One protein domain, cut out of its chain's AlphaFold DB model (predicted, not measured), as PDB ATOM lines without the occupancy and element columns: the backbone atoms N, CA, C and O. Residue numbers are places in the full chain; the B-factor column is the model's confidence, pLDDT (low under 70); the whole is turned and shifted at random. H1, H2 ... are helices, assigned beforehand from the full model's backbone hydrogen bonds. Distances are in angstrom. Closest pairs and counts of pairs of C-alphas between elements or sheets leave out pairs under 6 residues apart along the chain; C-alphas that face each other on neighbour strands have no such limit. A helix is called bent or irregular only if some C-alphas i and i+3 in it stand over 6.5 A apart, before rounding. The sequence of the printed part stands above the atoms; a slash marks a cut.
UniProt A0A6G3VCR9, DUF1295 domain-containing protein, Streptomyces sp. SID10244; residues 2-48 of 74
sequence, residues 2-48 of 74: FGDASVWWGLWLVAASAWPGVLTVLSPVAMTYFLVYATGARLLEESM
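What this domain is: This is residues 2 to 48 of the 74 residues of the protein "DUF1295 domain-containing protein" of Streptomyces sp. SID10244 (UniProt A0A6G3VCR9). Two helices, H1 and H2, lie side by side as a helical hairpin, with the turn between them at one end, and at the other end of H2 a short helix, H3, carries on in nearly the same direction as a free arm. Residues 37 to 48, of which 41 to 48 belong to H3, stick out from the hairpin and make up much of the length. The printed part has 47 residues with three named helices, in the order H1, H2, H3, and no named strand; the class is all helix. The whole is loose, with a radius of gyration of the C-alphas of 13.0 A, and its C-alphas span 44 by 16 by 7 A, a rod.

Where its parts are: Find C-alpha 2 at (17.380, 73.080, 17.300); from there H1, residues 2 to 16, runs 20.5 A to C-alpha 16 at (-1.958, 79.422, 14.462). Go on past residues 17 to 20 to Gly 21, where H2 begins; it holds residues 21 to 38 and measures 25.5 A from first to last C-alpha. H2 is the longest helix, with 18 residues, and it is irregular: C-alphas 23 and 26 are 7.3 A apart, against about 5 A in a regular helix. After Thr 39 and Gly 40 comes H3, residues 41 to 48, 10.1 A from first to last C-alpha; it ends with C-alpha 48 at (29.402, 58.352, 22.382).

How they stand to each other: Begin with H1 and H2, which form a helical hairpin. They touch, with 18 pairs of C-alphas within 8 A. Their closest C-alphas are those of Ala 16 and Val 22, 4.2 A apart. Their lines stand at a shallow tilt of 13 degrees and run opposite ways. Next look at H3, which is close to H2 but not clearly touching it; the closest C-alphas are those of Val 36 and Arg 42, 7.2 A apart. H2 and H3 run the same way at a shallow tilt of 7 degrees, and their centres are 21.1 A apart. H1 and H3 are apart. Along the backbone, every O i to N i+4 pair is within hydrogen-bond range in H1 and H3, while in H2 it is 10 of 14.

The domain as a whole: The two C-alphas farthest apart are those of Trp 19, in the link between H1 and H2, and Met 48, at 44.5 A. Without the stretch that stands free, the body has 35 residues and spans 29 by 15 by 5 A. The links H1 to H2 and H2 to H3 are both tight, and the printed part has no cut. In the B-factor column you will find a mean pLDDT of 79.6 for the printed part, with residues 36 to 47 under 70; the mean for H3 is 66.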
ATOM      1  N   PHE A   2      17.889  71.706  17.122       73.81
ATOM      2  CA  PHE A   2      17.380  73.080  17.300       73.81
ATOM      3  C   PHE A   2      16.812  73.694  16.009       73.81
ATOM      4  O   PHE A   2      15.743  74.296  16.039       73.81
ATOM      5  N   GLY A   3      17.497  73.498  14.875       77.00
ATOM      6  CA  GLY A   3      17.015  73.934  13.558       77.00
ATOM      7  C   GLY A   3      15.658  73.324  13.200       77.00
ATOM      8  O   GLY A   3      14.712  74.067  12.964       77.00
ATOM      9  N   ASP A   4      15.526  71.994  13.264       79.44
ATOM     10  CA  ASP A   4      14.246  71.310  13.015       79.44
ATOM     11  C   ASP A   4      13.141  71.771  13.965       79.44
ATOM     12  O   ASP A   4      12.036  72.071  13.521       79.44
ATOM     13  N   ALA A   5      13.435  71.893  15.263       82.50
ATOM     14  CA  ALA A   5      12.476  72.422  16.227       82.50
ATOM     15  C   ALA A   5      12.023  73.835  15.822       82.50
ATOM     16  O   ALA A   5      10.826  74.104  15.781       82.50
ATOM     17  N   SER A   6      12.953  74.714  15.442       84.12
ATOM     18  CA  SER A   6      12.638  76.084  15.011       84.12
ATOM     19  C   SER A   6      11.751  76.112  13.762       84.12
ATOM     20  O   SER A   6      10.816  76.906  13.702       84.12
ATOM     21  N   VAL A   7      11.988  75.218  12.795       87.94
ATOM     22  CA  VAL A   7      11.143  75.072  11.597       87.94
ATOM     23  C   VAL A   7       9.726  74.640  11.975       87.94
ATOM     24  O   VAL A   7       8.758  75.244  11.516       87.94
ATOM     25  N   TRP A   8       9.586  73.644  12.852       84.50
ATOM     26  CA  TRP A   8       8.279  73.151  13.297       84.50
ATOM     27  C   TRP A   8       7.489  74.184  14.099       84.50
ATOM     28  O   TRP A   8       6.284  74.333  13.893       84.50
ATOM     29  N   TRP A   9       8.160  74.940  14.968       87.56
ATOM     30  CA  TRP A   9       7.547  76.064  15.673       87.56
ATOM     31  C   TRP A   9       7.155  77.197  14.715       87.56
ATOM     32  O   TRP A   9       6.068  77.751  14.855       87.56
ATOM     33  N   GLY A  10       7.976  77.494  13.702       89.62
ATOM     34  CA  GLY A  10       7.646  78.467  12.656       89.62
ATOM     35  C   GLY A  10       6.410  78.071  11.840       89.62
ATOM     36  O   GLY A  10       5.506  78.883  11.660       89.62
ATOM     37  N   LEU A  11       6.323  76.809  11.410       88.62
ATOM     38  CA  LEU A  11       5.156  76.271  10.699       88.62
ATOM     39  C   LEU A  11       3.885  76.322  11.554       88.62
ATOM     40  O   LEU A  11       2.819  76.688  11.059       88.62
ATOM     41  N   TRP A  12       3.998  75.999  12.843       91.19
ATOM     42  CA  TRP A  12       2.867  76.108  13.757       91.19
ATOM     43  C   TRP A  12       2.408  77.555  13.944       91.19
ATOM     44  O   TRP A  12       1.207  77.794  13.921       91.19
ATOM     45  N   LEU A  13       3.318  78.528  14.061       90.44
ATOM     46  CA  LEU A  13       2.946  79.945  14.159       90.44
ATOM     47  C   LEU A  13       2.162  80.423  12.927       90.44
ATOM     48  O   LEU A  13       1.201  81.179  13.068       90.44
ATOM     49  N   VAL A  14       2.520  79.942  11.732       92.06
ATOM     50  CA  VAL A  14       1.753  80.213  10.506       92.06
ATOM     51  C   VAL A  14       0.358  79.594  10.598       92.06
ATOM     52  O   VAL A  14      -0.630  80.287  10.368       92.06
ATOM     53  N   ALA A  15       0.244  78.323  10.989       87.69
ATOM     54  CA  ALA A  15      -1.052  77.662  11.146       87.69
ATOM     55  C   ALA A  15      -1.920  78.310  12.242       87.69
ATOM     56  O   ALA A  15      -3.128  78.446  12.077       87.69
ATOM     57  N   ALA A  16      -1.306  78.762  13.336       91.00
ATOM     58  CA  ALA A  16      -1.958  79.422  14.462       91.00
ATOM     59  C   ALA A  16      -2.590  80.773  14.092       91.00
ATOM     60  O   ALA A  16      -3.469  81.241  14.813       91.00
ATOM     61  N   SER A  17      -2.195  81.377  12.965       91.38
ATOM     62  CA  SER A  17      -2.808  82.614  12.466       91.38
ATOM     63  C   SER A  17      -4.253  82.437  11.975       91.38
ATOM     64  O   SER A  17      -4.977  83.424  11.848       91.38
ATOM     65  N   ALA A  18      -4.697  81.198  11.739       89.19
ATOM     66  CA  ALA A  18      -6.057  80.871  11.323       89.19
ATOM     67  C   ALA A  18      -6.738  79.966  12.356       89.19
ATOM     68  O   ALA A  18      -6.144  79.007  12.846       89.19
ATOM     69  N   TRP A  19      -8.006  80.224  12.680       85.94
ATOM     70  CA  TRP A  19      -8.783  79.325  13.536       85.94
ATOM     71  C   TRP A  19      -9.134  78.031  12.776       85.94
ATOM     72  O   TRP A  19      -9.575  78.129  11.629       85.94
ATOM     73  N   PRO A  20      -8.981  76.825  13.365       86.62
ATOM     74  CA  PRO A  20      -8.608  76.512  14.751       86.62
ATOM     75  C   PRO A  20      -7.129  76.102  14.930       86.62
ATOM     76  O   PRO A  20      -6.796  75.331  15.830       86.62
ATOM     77  N   GLY A  21      -6.220  76.581  14.081       84.00
ATOM     78  CA  GLY A  21      -4.818  76.160  14.017       84.00
ATOM     79  C   GLY A  21      -4.028  76.307  15.321       84.00
ATOM     80  O   GLY A  21      -3.121  75.514  15.566       84.00
ATOM     81  N   VAL A  22      -4.419  77.214  16.225       87.69
ATOM     82  CA  VAL A  22      -3.833  77.327  17.579       87.69
ATOM     83  C   VAL A  22      -3.929  76.002  18.354       87.69
ATOM     84  O   VAL A  22      -2.993  75.638  19.062       87.69
ATOM     85  N   LEU A  23      -5.004  75.226  18.162       90.44
ATOM     86  CA  LEU A  23      -5.205  73.930  18.828       90.44
ATOM     87  C   LEU A  23      -4.177  72.871  18.401       90.44
ATOM     88  O   LEU A  23      -3.957  71.894  19.113       90.44
ATOM     89  N   THR A  24      -3.500  73.071  17.269       88.19
ATOM     90  CA  THR A  24      -2.491  72.133  16.754       88.19
ATOM     91  C   THR A  24      -1.130  72.255  17.448       88.19
ATOM     92  O   THR A  24      -0.179  71.604  17.028       88.19
ATOM     93  N   VAL A  25      -1.022  73.030  18.538       88.56
ATOM     94  CA  VAL A  25       0.215  73.214  19.331       88.56
ATOM     95  C   VAL A  25       0.804  71.902  19.857       88.56
ATOM     96  O   VAL A  25       2.010  71.797  20.073       88.56
ATOM     97  N   LEU A  26      -0.020  70.860  19.998       87.69
ATOM     98  CA  LEU A  26       0.452  69.521  20.352       87.69
ATOM     99  C   LEU A  26       1.416  68.939  19.303       87.69
ATOM    100  O   LEU A  26       2.329  68.208  19.677       87.69
ATOM    101  N   SER A  27       1.278  69.299  18.022       82.62
ATOM    102  CA  SER A  27       2.149  68.820  16.939       82.62
ATOM    103  C   SER A  27       3.612  69.275  17.078       82.62
ATOM    104  O   SER A  27       4.483  68.404  17.151       82.62
ATOM    105  N   PRO A  28       3.948  70.582  17.158       85.00
ATOM    106  CA  PRO A  28       5.337  71.012  17.350       85.00
ATOM    107  C   PRO A  28       5.903  70.590  18.714       85.00
ATOM    108  O   PRO A  28       7.101  70.318  18.816       85.00
ATOM    109  N   VAL A  29       5.065  70.477  19.754       85.56
ATOM    110  CA  VAL A  29       5.480  69.982  21.079       85.56
ATOM    111  C   VAL A  29       5.889  68.512  21.007       85.56
ATOM    112  O   VAL A  29       6.999  68.169  21.421       85.56
ATOM    113  N   ALA A  30       5.044  67.652  20.431       83.75
ATOM    114  CA  ALA A  30       5.356  66.240  20.238       83.75
ATOM    115  C   ALA A  30       6.602  66.068  19.363       83.75
ATOM    116  O   ALA A  30       7.503  65.314  19.719       83.75
ATOM    117  N   MET A  31       6.713  66.821  18.266       83.06
ATOM    118  CA  MET A  31       7.880  66.775  17.386       83.06
ATOM    119  C   MET A  31       9.174  67.181  18.107       83.06
ATOM    120  O   MET A  31      10.188  66.495  17.994       83.06
ATOM    121  N   THR A  32       9.138  68.254  18.908       80.94
ATOM    122  CA  THR A  32      10.283  68.682  19.732       80.94
ATOM    123  C   THR A  32      10.670  67.588  20.728       80.94
ATOM    124  O   THR A  32      11.853  67.287  20.885       80.94
ATOM    125  N   TYR A  33       9.684  66.948  21.363       79.06
ATOM    126  CA  TYR A  33       9.925  65.836  22.276       79.06
ATOM    127  C   TYR A  33      10.568  64.639  21.565       79.06
ATOM    128  O   TYR A  33      11.600  64.153  22.023       79.06
ATOM    129  N   PHE A  34      10.036  64.202  20.420       77.69
ATOM    130  CA  PHE A  34      10.617  63.097  19.652       77.69
ATOM    131  C   PHE A  34      12.053  63.402  19.202       77.69
ATOM    132  O   PHE A  34      12.924  62.546  19.344       77.69
ATOM    133  N   LEU A  35      12.333  64.625  18.743       72.56
ATOM    134  CA  LEU A  35      13.675  65.052  18.330       72.56
ATOM    135  C   LEU A  35      14.690  65.043  19.484       72.56
ATOM    136  O   LEU A  35      15.838  64.643  19.292       72.56
ATOM    137  N   VAL A  36      14.288  65.491  20.676       68.75
ATOM    138  CA  VAL A  36      15.189  65.603  21.836       68.75
ATOM    139  C   VAL A  36      15.348  64.272  22.571       68.75
ATOM    140  O   VAL A  36      16.462  63.915  22.959       68.75
ATOM    141  N   TYR A  37      14.248  63.544  22.766       65.44
ATOM    142  CA  TYR A  37      14.198  62.371  23.640       65.44
ATOM    143  C   TYR A  37      14.192  61.035  22.899       65.44
ATOM    144  O   TYR A  37      14.754  60.080  23.429       65.44
ATOM    145  N   ALA A  38      13.581  60.941  21.714       62.12
ATOM    146  CA  ALA A  38      13.343  59.649  21.066       62.12
ATOM    147  C   ALA A  38      14.353  59.306  19.966       62.12
ATOM    148  O   ALA A  38      14.793  58.164  19.890       62.12
ATOM    149  N   THR A  39      14.714  60.256  19.100       59.16
ATOM    150  CA  THR A  39      15.433  59.920  17.855       59.16
ATOM    151  C   THR A  39      16.889  60.347  17.825       59.16
ATOM    152  O   THR A  39      17.631  59.880  16.966       59.16
ATOM    153  N   GLY A  40      17.307  61.245  18.713       58.38
ATOM    154  CA  GLY A  40      18.464  62.056  18.391       58.38
ATOM    155  C   GLY A  40      19.596  62.026  19.379       58.38
ATOM    156  O   GLY A  40      20.523  61.227  19.300       58.38
ATOM    157  N   ALA A  41      19.562  62.987  20.280       61.22
ATOM    158  CA  ALA A  41      20.764  63.345  20.992       61.22
ATOM    159  C   ALA A  41      21.047  62.395  22.171       61.22
ATOM    160  O   ALA A  41      22.208  62.175  22.489       61.22
ATOM    161  N   ARG A  42      20.025  61.740  22.749       63.97
ATOM    162  CA  ARG A  42      20.199  60.948  23.980       63.97
ATOM    163  C   ARG A  42      20.793  59.572  23.696       63.97
ATOM    164  O   ARG A  42      21.761  59.187  24.336       63.97
ATOM    165  N   LEU A  43      20.259  58.875  22.692       63.44
ATOM    166  CA  LEU A  43      20.817  57.614  22.188       63.44
ATOM    167  C   LEU A  43      22.209  57.820  21.579       63.44
ATOM    168  O   LEU A  43      23.111  57.008  21.786       63.44
ATOM    169  N   LEU A  44      22.406  58.929  20.855       66.62
ATOM    170  CA  LEU A  44      23.706  59.263  20.285       66.62
ATOM    171  C   LEU A  44      24.734  59.569  21.383       66.62
ATOM    172  O   LEU A  44      25.838  59.026  21.334       66.62
ATOM    173  N   GLU A  45      24.380  60.359  22.399       67.62
ATOM    174  CA  GLU A  45      25.255  60.608  23.550       67.62
ATOM    175  C   GLU A  45      25.515  59.354  24.376       67.62
ATOM    176  O   GLU A  45      26.642  59.152  24.814       67.62
ATOM    177  N   GLU A  46      24.534  58.472  24.546       69.31
ATOM    178  CA  GLU A  46      24.723  57.201  25.247       69.31
ATOM    179  C   GLU A  46      25.698  56.271  24.503       69.31
ATOM    180  O   GLU A  46      26.484  55.556  25.124       69.31
ATOM    181  N   SER A  47      25.715  56.320  23.166       68.12
ATOM    182  CA  SER A  47      26.710  55.599  22.363       68.12
ATOM    183  C   SER A  47      28.098  56.254  22.411       68.12
ATOM    184  O   SER A  47      29.113  55.560  22.483       68.12
ATOM    185  N   MET A  48      28.154  57.588  22.401       70.81
ATOM    186  CA  MET A  48      29.402  58.352  22.382       70.81
ATOM    187  C   MET A  48      30.064  58.461  23.761       70.81
ATOM    188  O   MET A  48      31.286  58.567  23.822       70.81
TER     189      MET A  48